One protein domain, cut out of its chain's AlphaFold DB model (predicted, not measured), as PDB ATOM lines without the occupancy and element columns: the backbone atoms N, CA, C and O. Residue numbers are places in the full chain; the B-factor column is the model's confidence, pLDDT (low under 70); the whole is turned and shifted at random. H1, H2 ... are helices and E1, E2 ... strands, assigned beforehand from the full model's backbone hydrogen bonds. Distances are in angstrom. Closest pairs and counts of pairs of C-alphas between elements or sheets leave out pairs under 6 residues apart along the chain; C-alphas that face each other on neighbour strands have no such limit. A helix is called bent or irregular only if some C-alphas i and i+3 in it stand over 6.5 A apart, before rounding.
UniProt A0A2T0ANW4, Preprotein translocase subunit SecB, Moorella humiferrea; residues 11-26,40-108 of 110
ATOM      1  N   ILE A  11     157.039 232.010 159.240       93.00
ATOM      2  CA  ILE A  11     157.574 233.195 159.907       93.00
ATOM      3  C   ILE A  11     157.891 232.833 161.351       93.00
ATOM      4  O   ILE A  11     156.995 232.470 162.115       93.00
ATOM      5  N   PHE A  12     159.143 233.008 161.760       94.31
ATOM      6  CA  PHE A  12     159.520 232.937 163.165       94.31
ATOM      7  C   PHE A  12     159.126 234.228 163.890       94.31
ATOM      8  O   PHE A  12     159.479 235.327 163.464       94.31
ATOM      9  N   ARG A  13     158.377 234.108 164.989       96.25
ATOM     10  CA  ARG A  13     157.881 235.245 165.787       96.25
ATOM     11  C   ARG A  13     158.709 235.488 167.049       96.25
ATOM     12  O   ARG A  13     158.448 236.450 167.766       96.25
ATOM     13  N   GLY A  14     159.702 234.641 167.300       96.00
ATOM     14  CA  GLY A  14     160.569 234.689 168.468       96.00
ATOM     15  C   GLY A  14     160.452 233.434 169.323       96.00
ATOM     16  O   GLY A  14     159.675 232.519 169.041       96.00
ATOM     17  N   TYR A  15     161.244 233.408 170.388       97.25
ATOM     18  CA  TYR A  15     161.271 232.320 171.353       97.25
ATOM     19  C   TYR A  15     161.458 232.856 172.769       97.25
ATOM     20  O   TYR A  15     161.822 234.016 172.976       97.25
ATOM     21  N   LYS A  16     161.227 231.992 173.751       96.81
ATOM     22  CA  LYS A  16     161.612 232.216 175.143       96.81
ATOM     23  C   LYS A  16     162.275 230.978 175.723       96.81
ATOM     24  O   LYS A  16     161.951 229.853 175.346       96.81
ATOM     25  N   VAL A  17     163.139 231.199 176.704       97.00
ATOM     26  CA  VAL A  17     163.647 230.139 177.574       97.00
ATOM     27  C   VAL A  17     162.602 229.887 178.658       97.00
ATOM     28  O   VAL A  17     162.275 230.788 179.429       97.00
ATOM     29  N   LEU A  18     162.039 228.682 178.687       97.62
ATOM     30  CA  LEU A  18     161.128 228.234 179.741       97.62
ATOM     31  C   LEU A  18     161.891 227.690 180.948       97.62
ATOM     32  O   LEU A  18     161.481 227.901 182.086       97.62
ATOM     33  N   HIS A  19     162.991 226.989 180.688       97.00
ATOM     34  CA  HIS A  19     163.844 226.402 181.708       97.00
ATOM     35  C   HIS A  19     165.292 226.380 181.224       97.00
ATOM     36  O   HIS A  19     165.555 226.084 180.057       97.00
ATOM     37  N   LEU A  20     166.213 226.685 182.132       95.94
ATOM     38  CA  LEU A  20     167.645 226.520 181.947       95.94
ATOM     39  C   LEU A  20     168.232 226.070 183.283       95.94
ATOM     40  O   LEU A  20     168.153 226.804 184.269       95.94
ATOM     41  N   SER A  21     168.829 224.889 183.300       96.31
ATOM     42  CA  SER A  21     169.570 224.363 184.440       96.31
ATOM     43  C   SER A  21     170.948 223.934 183.975       96.31
ATOM     44  O   SER A  21     171.086 223.236 182.975       96.31
ATOM     45  N   TYR A  22     171.973 224.366 184.702       95.75
ATOM     46  CA  TYR A  22     173.350 223.972 184.459       95.75
ATOM     47  C   TYR A  22     174.016 223.605 185.776       95.75
ATOM     48  O   TYR A  22     173.975 224.369 186.744       95.75
ATOM     49  N   LYS A  23     174.680 222.451 185.793       95.19
ATOM     50  CA  LYS A  23     175.413 221.955 186.953       95.19
ATOM     51  C   LYS A  23     176.767 221.418 186.517       95.19
ATOM     52  O   LYS A  23     176.855 220.410 185.828       95.19
ATOM     53  N   LEU A  24     177.834 222.085 186.943       93.81
ATOM     54  CA  LEU A  24     179.203 221.623 186.727       93.81
ATOM     55  C   LEU A  24     179.543 220.493 187.711       93.81
ATOM     56  O   LEU A  24     179.344 220.648 188.919       93.81
ATOM     57  N   ASN A  25     180.129 219.399 187.225       92.19
ATOM     58  CA  ASN A  25     180.708 218.378 188.093       92.19
ATOM     59  C   ASN A  25     182.146 218.772 188.460       92.19
ATOM     60  O   ASN A  25     183.094 218.504 187.723       92.19
ATOM     61  N   GLN A  26     182.319 219.392 189.628       90.75
ATOM     62  CA  GLN A  26     183.642 219.790 190.138       90.75
ATOM     63  C   GLN A  26     184.581 218.602 190.407       90.75
ATOM     64  O   GLN A  26     185.790 218.793 190.516       90.75
ATOM     65  N   PHE A  40     173.707 213.449 174.358       91.25
ATOM     66  CA  PHE A  40     172.878 214.552 173.877       91.25
ATOM     67  C   PHE A  40     171.503 214.028 173.482       91.25
ATOM     68  O   PHE A  40     171.384 213.174 172.600       91.25
ATOM     69  N   LYS A  41     170.457 214.556 174.115       93.62
ATOM     70  CA  LYS A  41     169.067 214.187 173.853       93.62
ATOM     71  C   LYS A  41     168.268 215.430 173.514       93.62
ATOM     72  O   LYS A  41     168.227 216.375 174.299       93.62
ATOM     73  N   VAL A  42     167.602 215.399 172.363       92.44
ATOM     74  CA  VAL A  42     166.660 216.440 171.957       92.44
ATOM     75  C   VAL A  42     165.311 215.832 171.654       92.44
ATOM     76  O   VAL A  42     165.206 214.770 171.043       92.44
ATOM     77  N   ARG A  43     164.276 216.530 172.103       94.69
ATOM     78  CA  ARG A  43     162.882 216.198 171.865       94.69
ATOM     79  C   ARG A  43     162.124 217.478 171.581       94.69
ATOM     80  O   ARG A  43     162.390 218.500 172.207       94.69
ATOM     81  N   THR A  44     161.166 217.413 170.673       95.56
ATOM     82  CA  THR A  44     160.313 218.548 170.329       95.56
ATOM     83  C   THR A  44     158.854 218.151 170.448       95.56
ATOM     84  O   THR A  44     158.481 217.026 170.117       95.56
ATOM     85  N   GLU A  45     158.030 219.076 170.913       97.31
ATOM     86  CA  GLU A  45     156.576 218.969 170.905       97.31
ATOM     87  C   GLU A  45     156.017 220.178 170.170       97.31
ATOM     88  O   GLU A  45     156.380 221.310 170.479       97.31
ATOM     89  N   SER A  46     155.126 219.944 169.214       97.12
ATOM     90  CA  SER A  46     154.520 221.014 168.428       97.12
ATOM     91  C   SER A  46     153.011 221.011 168.615       97.12
ATOM     92  O   SER A  46     152.371 219.960 168.566       97.12
ATOM     93  N   THR A  47     152.431 222.192 168.793       97.50
ATOM     94  CA  THR A  47     150.984 222.410 168.757       97.50
ATOM     95  C   THR A  47     150.636 223.324 167.591       97.50
ATOM     96  O   THR A  47     151.358 224.279 167.292       97.50
ATOM     97  N   VAL A  48     149.536 223.007 166.909       96.81
ATOM     98  CA  VAL A  48     149.074 223.710 165.707       96.81
ATOM     99  C   VAL A  48     147.710 224.331 165.985       96.81
ATOM    100  O   VAL A  48     146.779 223.630 166.378       96.81
ATOM    101  N   ASP A  49     147.595 225.634 165.753       95.06
ATOM    102  CA  ASP A  49     146.330 226.359 165.684       95.06
ATOM    103  C   ASP A  49     145.965 226.565 164.208       95.06
ATOM    104  O   ASP A  49     146.448 227.485 163.545       95.06
ATOM    105  N   GLU A  50     145.107 225.685 163.691       92.25
ATOM    106  CA  GLU A  50     144.624 225.735 162.304       92.25
ATOM    107  C   GLU A  50     143.774 226.978 162.011       92.25
ATOM    108  O   GLU A  50     143.699 227.412 160.866       92.25
ATOM    109  N   THR A  51     143.132 227.568 163.026       91.56
ATOM    110  CA  THR A  51     142.266 228.741 162.830       91.56
ATOM    111  C   THR A  51     143.108 229.982 162.564       91.56
ATOM    112  O   THR A  51     142.780 230.790 161.694       91.56
ATOM    113  N   ASN A  52     144.214 230.121 163.296       92.75
ATOM    114  CA  ASN A  52     145.100 231.281 163.207       92.75
ATOM    115  C   ASN A  52     146.344 231.044 162.333       92.75
ATOM    116  O   ASN A  52     147.104 231.987 162.086       92.75
ATOM    117  N   ASN A  53     146.531 229.815 161.836       93.06
ATOM    118  CA  ASN A  53     147.735 229.331 161.155       93.06
ATOM    119  C   ASN A  53     149.012 229.566 161.977       93.06
ATOM    120  O   ASN A  53     150.025 230.070 161.468       93.06
ATOM    121  N   GLU A  54     148.936 229.233 163.263       95.69
ATOM    122  CA  GLU A  54     150.014 229.419 164.230       95.69
ATOM    123  C   GLU A  54     150.555 228.071 164.698       95.69
ATOM    124  O   GLU A  54     149.830 227.084 164.811       95.69
ATOM    125  N   ILE A  55     151.858 228.033 164.955       97.19
ATOM    126  CA  ILE A  55     152.551 226.856 165.465       97.19
ATOM    127  C   ILE A  55     153.317 227.289 166.708       97.19
ATOM    128  O   ILE A  55     154.074 228.262 166.680       97.19
ATOM    129  N   THR A  56     153.145 226.548 167.797       98.19
ATOM    130  CA  THR A  56     154.006 226.657 168.976       98.19
ATOM    131  C   THR A  56     154.857 225.404 169.063       98.19
ATOM    132  O   THR A  56     154.329 224.301 168.953       98.19
ATOM    133  N   VAL A  57     156.161 225.568 169.258       97.94
ATOM    134  CA  VAL A  57     157.096 224.452 169.425       97.94
ATOM    135  C   VAL A  57     157.766 224.566 170.783       97.94
ATOM    136  O   VAL A  57     158.328 225.613 171.095       97.94
ATOM    137  N   ASP A  58     157.732 223.490 171.556       97.56
ATOM    138  CA  ASP A  58     158.559 223.292 172.739       97.56
ATOM    139  C   ASP A  58     159.731 222.380 172.385       97.56
ATOM    140  O   ASP A  58     159.541 221.253 171.929       97.56
ATOM    141  N   LEU A  59     160.952 222.868 172.584       96.19
ATOM    142  CA  LEU A  59     162.187 222.124 172.379       96.19
ATOM    143  C   LEU A  59     162.837 221.843 173.726       96.19
ATOM    144  O   LEU A  59     163.179 222.758 174.472       96.19
ATOM    145  N   PHE A  60     163.066 220.564 173.987       95.88
ATOM    146  CA  PHE A  60     163.724 220.050 175.174       95.88
ATOM    147  C   PHE A  60     165.095 219.519 174.772       95.88
ATOM    148  O   PHE A  60     165.192 218.642 173.915       95.88
ATOM    149  N   CYS A  61     166.144 220.036 175.399       94.56
ATOM    150  CA  CYS A  61     167.519 219.601 175.211       94.56
ATOM    151  C   CYS A  61     168.101 219.187 176.561       94.56
ATOM    152  O   CYS A  61     168.062 219.964 177.515       94.56
ATOM    153  N   ASN A  62     168.671 217.987 176.622       95.25
ATOM    154  CA  ASN A  62     169.405 217.484 177.775       95.25
ATOM    155  C   ASN A  62     170.803 217.056 177.324       95.25
ATOM    156  O   ASN A  62     170.942 216.287 176.368       95.25
ATOM    157  N   ILE A  63     171.831 217.572 177.991       94.94
ATOM    158  CA  ILE A  63     173.214 217.134 177.819       94.94
ATOM    159  C   ILE A  63     173.676 216.550 179.140       94.94
ATOM    160  O   ILE A  63     173.629 217.237 180.161       94.94
ATOM    161  N   PHE A  64     174.170 215.312 179.079       94.06
ATOM    162  CA  PHE A  64     174.638 214.552 180.232       94.06
ATOM    163  C   PHE A  64     173.588 214.505 181.344       94.06
ATOM    164  O   PHE A  64     173.701 215.220 182.337       94.06
ATOM    165  N   GLU A  65     172.574 213.651 181.187       86.94
ATOM    166  CA  GLU A  65     171.515 213.469 182.192       86.94
ATOM    167  C   GLU A  65     172.084 213.305 183.606       86.94
ATOM    168  O   GLU A  65     173.081 212.599 183.815       86.94
ATOM    169  N   GLU A  66     171.435 213.950 184.576       81.19
ATOM    170  CA  GLU A  66     171.842 213.870 185.970       81.19
ATOM    171  C   GLU A  66     171.702 212.424 186.461       81.19
ATOM    172  O   GLU A  66     170.617 211.846 186.495       81.19
ATOM    173  N   SER A  67     172.829 211.810 186.818       80.31
ATOM    174  CA  SER A  67     172.874 210.436 187.297       80.31
ATOM    175  C   SER A  67     173.981 210.284 188.337       80.31
ATOM    176  O   SER A  67     175.114 210.688 188.070       80.31
ATOM    177  N   PRO A  68     173.701 209.670 189.501       75.38
ATOM    178  CA  PRO A  68     174.719 209.409 190.518       75.38
ATOM    179  C   PRO A  68     175.773 208.385 190.066       75.38
ATOM    180  O   PRO A  68     176.832 208.291 190.681       75.38
ATOM    181  N   GLU A  69     175.502 207.625 189.003       79.25
ATOM    182  CA  GLU A  69     176.383 206.570 188.490       79.25
ATOM    183  C   GLU A  69     177.296 207.048 187.347       79.25
ATOM    184  O   GLU A  69     178.271 206.372 187.015       79.25
ATOM    185  N   LYS A  70     177.005 208.207 186.735       80.88
ATOM    186  CA  LYS A  70     177.764 208.741 185.593       80.88
ATOM    187  C   LYS A  70     178.729 209.845 186.036       80.88
ATOM    188  O   LYS A  70     178.306 210.886 186.530       80.88
ATOM    189  N   ASP A  71     180.024 209.672 185.768       87.31
ATOM    190  CA  ASP A  71     181.039 210.728 185.933       87.31
ATOM    191  C   ASP A  71     181.056 211.660 184.708       87.31
ATOM    192  O   ASP A  71     181.987 211.648 183.905       87.31
ATOM    193  N   ASN A  72     179.981 212.426 184.515       91.56
ATOM    194  CA  ASN A  72     179.878 213.407 183.433       91.56
ATOM    195  C   ASN A  72     180.499 214.751 183.850       91.56
ATOM    196  O   ASN A  72     180.419 215.112 185.024       91.56
ATOM    197  N   PRO A  73     181.079 215.537 182.924       92.75
ATOM    198  CA  PRO A  73     181.731 216.808 183.260       92.75
ATOM    199  C   PRO A  73     180.753 217.896 183.725       92.75
ATOM    200  O   PRO A  73     181.115 218.777 184.505       92.75
ATOM    201  N   PHE A  74     179.514 217.846 183.254       94.38
ATOM    202  CA  PHE A  74     178.437 218.751 183.632       94.38
ATOM    203  C   PHE A  74     177.092 218.089 183.335       94.38
ATOM    204  O   PHE A  74     177.065 217.019 182.741       94.38
ATOM    205  N   HIS A  75     176.009 218.746 183.730       95.38
ATOM    206  CA  HIS A  75     174.635 218.469 183.331       95.38
ATOM    207  C   HIS A  75     174.007 219.775 182.826       95.38
ATOM    208  O   HIS A  75     174.212 220.829 183.440       95.38
ATOM    209  N   LEU A  76     173.293 219.718 181.702       95.19
ATOM    210  CA  LEU A  76     172.590 220.857 181.110       95.19
ATOM    211  C   LEU A  76     171.183 220.439 180.684       95.19
ATOM    212  O   LEU A  76     171.030 219.544 179.859       95.19
ATOM    213  N   GLU A  77     170.182 221.172 181.154       96.00
ATOM    214  CA  GLU A  77     168.800 221.075 180.692       96.00
ATOM    215  C   GLU A  77     168.328 222.424 180.165       96.00
ATOM    216  O   GLU A  77     168.430 223.448 180.842       96.00
ATOM    217  N   VAL A  78     167.791 222.424 178.946       95.44
ATOM    218  CA  VAL A  78     167.213 223.602 178.299       95.44
ATOM    219  C   VAL A  78     165.824 223.252 177.786       95.44
ATOM    220  O   VAL A  78     165.647 222.261 177.081       95.44
ATOM    221  N   ASN A  79     164.846 224.094 178.105       96.38
ATOM    222  CA  ASN A  79     163.528 224.077 177.485       96.38
ATOM    223  C   ASN A  79     163.273 225.433 176.823       96.38
ATOM    224  O   ASN A  79     163.266 226.466 177.503       96.38
ATOM    225  N   LEU A  80     163.062 225.429 175.512       96.69
ATOM    226  CA  LEU A  80     162.739 226.606 174.715       96.69
ATOM    227  C   LEU A  80     161.313 226.492 174.191       96.69
ATOM    228  O   LEU A  80     160.925 225.437 173.708       96.69
ATOM    229  N   ARG A  81     160.574 227.603 174.188       98.00
ATOM    230  CA  ARG A  81     159.316 227.721 173.443       98.00
ATOM    231  C   ARG A  81     159.478 228.712 172.308       98.00
ATOM    232  O   ARG A  81     159.775 229.875 172.575       98.00
ATOM    233  N   GLY A  82     159.252 228.272 171.079       97.75
ATOM    234  CA  GLY A  82     159.220 229.097 169.875       97.75
ATOM    235  C   GLY A  82     157.802 229.284 169.350       97.75
ATOM    236  O   GLY A  82     156.966 228.388 169.473       97.75
ATOM    237  N   TRP A  83     157.548 230.436 168.736       98.12
ATOM    238  CA  TRP A  83     156.279 230.733 168.073       98.12
ATOM    239  C   TRP A  83     156.494 231.021 166.599       98.12
ATOM    240  O   TRP A  83     157.401 231.766 166.216       98.12
ATOM    241  N   PHE A  84     155.612 230.470 165.780       96.38
ATOM    242  CA  PHE A  84     155.662 230.590 164.338       96.38
ATOM    243  C   PHE A  84     154.277 230.878 163.778       96.38
ATOM    244  O   PHE A  84     153.257 230.517 164.365       96.38
ATOM    245  N   LYS A  85     154.250 231.536 162.625       94.94
ATOM    246  CA  LYS A  85     153.026 231.875 161.900       94.94
ATOM    247  C   LYS A  85     153.248 231.718 160.407       94.94
ATOM    248  O   LYS A  85     154.386 231.836 159.963       94.94
ATOM    249  N   THR A  86     152.189 231.505 159.634       91.56
ATOM    250  CA  THR A  86     152.279 231.565 158.169       91.56
ATOM    251  C   THR A  86     151.659 232.834 157.577       91.56
ATOM    252  O   THR A  86     150.717 233.395 158.137       91.56
ATOM    253  N   ASN A  87     152.237 233.337 156.476       78.00
ATOM    254  CA  ASN A  87     151.839 234.601 155.819       78.00
ATOM    255  C   ASN A  87     150.465 234.535 155.122       78.00
ATOM    256  O   ASN A  87     149.805 235.558 154.950       78.00
ATOM    257  N   SER A  88     150.046 233.346 154.699       74.19
ATOM    258  CA  SER A  88     148.823 233.093 153.934       74.19
ATOM    259  C   SER A  88     148.164 231.805 154.413       74.19
ATOM    260  O   SER A  88     148.815 230.993 155.063       74.19
ATOM    261  N   ALA A  89     146.890 231.592 154.064       73.88
ATOM    262  CA  ALA A  89     146.243 230.301 154.270       73.88
ATOM    263  C   ALA A  89     147.040 229.220 153.519       73.88
ATOM    264  O   ALA A  89     147.008 229.156 152.291       73.88
ATOM    265  N   VAL A  90     147.814 228.435 154.261       81.69
ATOM    266  CA  VAL A  90     148.513 227.258 153.753       81.69
ATOM    267  C   VAL A  90     147.587 226.058 153.867       81.69
ATOM    268  O   VAL A  90     146.713 226.010 154.734       81.69
ATOM    269  N   GLU A  91     147.758 225.075 152.988       86.94
ATOM    270  CA  GLU A  91     147.031 223.821 153.137       86.94
ATOM    271  C   GLU A  91     147.352 223.186 154.492       86.94
ATOM    272  O   GLU A  91     148.498 223.213 154.948       86.94
ATOM    273  N   LYS A  92     146.346 222.569 155.120       86.75
ATOM    274  CA  LYS A  92     146.479 221.926 156.435       86.75
ATOM    275  C   LYS A  92     147.701 221.006 156.498       86.75
ATOM    276  O   LYS A  92     148.502 221.113 157.418       86.75
ATOM    277  N   ASN A  93     147.889 220.159 155.487       89.75
ATOM    278  CA  ASN A  93     149.022 219.234 155.430       89.75
ATOM    279  C   ASN A  93     150.377 219.958 155.458       89.75
ATOM    280  O   ASN A  93     151.310 219.480 156.097       89.75
ATOM    281  N   GLU A  94     150.484 221.119 154.815       89.94
ATOM    282  CA  GLU A  94     151.713 221.910 154.799       89.94
ATOM    283  C   GLU A  94     151.972 222.574 156.161       89.94
ATOM    284  O   GLU A  94     153.108 222.585 156.634       89.94
ATOM    285  N   LEU A  95     150.920 223.035 156.848       91.88
ATOM    286  CA  LEU A  95     151.025 223.567 158.211       91.88
ATOM    287  C   LEU A  95     151.581 222.520 159.190       91.88
ATOM    288  O   LEU A  95     152.467 222.825 159.989       91.88
ATOM    289  N   TYR A  96     151.111 221.273 159.094       93.94
ATOM    290  CA  TYR A  96     151.631 220.166 159.903       93.94
ATOM    291  C   TYR A  96     153.078 219.810 159.548       93.94
ATOM    292  O   TYR A  96     153.879 219.583 160.454       93.94
ATOM    293  N   ARG A  97     153.457 219.842 158.262       93.06
ATOM    294  CA  ARG A  97     154.860 219.649 157.847       93.06
ATOM    295  C   ARG A  97     155.776 220.727 158.422       93.06
ATOM    296  O   ARG A  97     156.859 220.409 158.916       93.06
ATOM    297  N   TYR A  98     155.335 221.985 158.420       94.00
ATOM    298  CA  TYR A  98     156.075 223.063 159.073       94.00
ATOM    299  C   TYR A  98     156.206 222.837 160.576       94.00
ATOM    300  O   TYR A  98     157.280 223.073 161.123       94.00
ATOM    301  N   ALA A  99     155.149 222.361 161.235       95.12
ATOM    302  CA  ALA A  99     155.161 222.093 162.668       95.12
ATOM    303  C   ALA A  99     156.066 220.919 163.059       95.12
ATOM    304  O   ALA A  99     156.644 220.938 164.144       95.12
ATOM    305  N   GLU A 100     156.201 219.913 162.197       94.00
ATOM    306  CA  GLU A 100     157.000 218.714 162.463       94.00
ATOM    307  C   GLU A 100     158.489 218.909 162.152       94.00
ATOM    308  O   GLU A 100     159.341 218.409 162.884       94.00
ATOM    309  N   ILE A 101     158.818 219.642 161.083       91.75
ATOM    310  CA  ILE A 101     160.189 219.694 160.557       91.75
ATOM    311  C   ILE A 101     160.775 221.099 160.688       91.75
ATOM    312  O   ILE A 101     161.781 221.304 161.367       91.75
ATOM    313  N   ASN A 102     160.158 222.085 160.035       93.50
ATOM    314  CA  ASN A 102     160.772 223.400 159.847       93.50
ATOM    315  C   ASN A 102     160.812 224.228 161.133       93.50
ATOM    316  O   ASN A 102     161.852 224.792 161.461       93.50
ATOM    317  N   ALA A 103     159.700 224.309 161.861       95.00
ATOM    318  CA  ALA A 103     159.614 225.089 163.089       95.00
ATOM    319  C   ALA A 103     160.543 224.529 164.188       95.00
ATOM    320  O   ALA A 103     161.318 225.310 164.745       95.00
ATOM    321  N   PRO A 104     160.587 223.204 164.445       94.44
ATOM    322  CA  PRO A 104     161.592 222.617 165.327       94.44
ATOM    323  C   PRO A 104     163.030 222.869 164.878       94.44
ATOM    324  O   PRO A 104     163.860 223.217 165.713       94.44
ATOM    325  N   ALA A 105     163.329 222.758 163.579       93.00
ATOM    326  CA  ALA A 105     164.671 223.010 163.056       93.00
ATOM    327  C   ALA A 105     165.121 224.469 163.235       93.00
ATOM    328  O   ALA A 105     166.290 224.707 163.517       93.00
ATOM    329  N   ILE A 106     164.207 225.438 163.107       92.88
ATOM    330  CA  ILE A 106     164.496 226.859 163.365       92.88
ATOM    331  C   ILE A 106     164.692 227.126 164.864       92.88
ATOM    332  O   ILE A 106     165.485 227.985 165.233       92.88
ATOM    333  N   LEU A 107     163.945 226.432 165.731       92.06
ATOM    334  CA  LEU A 107     164.051 226.606 167.182       92.06
ATOM    335  C   LEU A 107     165.268 225.890 167.780       92.06
ATOM    336  O   LEU A 107     165.731 226.266 168.859       92.06
ATOM    337  N   PHE A 108     165.760 224.845 167.113       85.88
ATOM    338  CA  PHE A 108     166.987 224.172 167.505       85.88
ATOM    339  C   PHE A 108     168.114 225.204 167.606       85.88
ATOM    340  O   PHE A 108     168.231 226.027 166.700       85.88
TER     341      PHE A 108
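AT A GLANCE: This is residues 11 to 26 and 40 to 108 of the 110 residues of the protein "Preprotein translocase subunit SecB" of Moorella humiferrea (UniProt A0A2T0ANW4). A long, narrow, twisted sheet of four antiparallel strands makes a rod, and the one helix, H1, folds back after E4 and packs on one face of the sheet toward the end where E4 ends. The other face is bare, and the link of residues 64 to 73 between E3 and E4 lies at the opposite end. The printed part has 85 residues, with the order E1, E2, E3, E4, H1 along the chain and the order E1, E4, E3, E2 across the sheet. The class is mixed, helices and strands, in two layers, the helix on one face of the sheet. The whole is loose, with a radius of gyration of the C-alphas of 16.0 A and spans of 53 by 20 by 16 A.

HOW THE PARTS SIT: E1, residues 11 to 24, is an edge strand and bends by 52 degrees at residue 18. Its neighbour is the inner strand E4, residues 74 to 86, antiparallel at 171 degrees; N 13 and O 83 are 2.8 A apart and N 77 and O 21 are 2.9 A apart, within hydrogen-bond range. E2, residues 40 to 49, is the other edge strand and forms a hairpin with the inner strand E3, residues 54 to 63, at 167 degrees, with N 45 and O 58 at 2.8 A. E3 and E4 form a second hairpin at 168 degrees, with N 59 and O 80 at 2.8 A. E2, E3 and E4 are a meander, each strand the antiparallel neighbour of the one before. H1, residues 92 to 107, is on the sheet. Its closest C-alphas to E2 are Ser 46 and Ala 99, 5.9 A; to E3, Ile 55 and Ala 99, 6.1 A; to E4, Gly 82 and Leu 107, 6.1 A. H1 has a kink of 32 degrees near residue 100 and is only just irregular: C-alphas 100 and 103 are 6.9 A apart. In its backbone 10 of 12 O i to N i+4 pairs are within hydrogen-bond range.

IN THESE COORDINATES: E1 begins at C-alpha 11, (157.574, 233.195, 159.907), and is 36.3 A long from first to last C-alpha. E2 measures 30.2 A and E3 29.6 A. E4 is 38.7 A long and ends at C-alpha 86, (152.279, 231.565, 158.169). H1 is 21.1 A long and ends at C-alpha 107, (164.051, 226.606, 167.182).

THE WHOLE: The two C-alphas farthest apart are those of Gln 26 and Ala 89, 52.9 A. Residues 27 to 39 are not printed, and C-alphas 26 and 40 are 20.2 A apart across this cut, which lies in the link from E1 to E2. The links E2 to E3 and E4 to H1 are tight, and E3 to E4 is short. The mean pLDDT of the printed part is 92.6, and no printed residue is under 70.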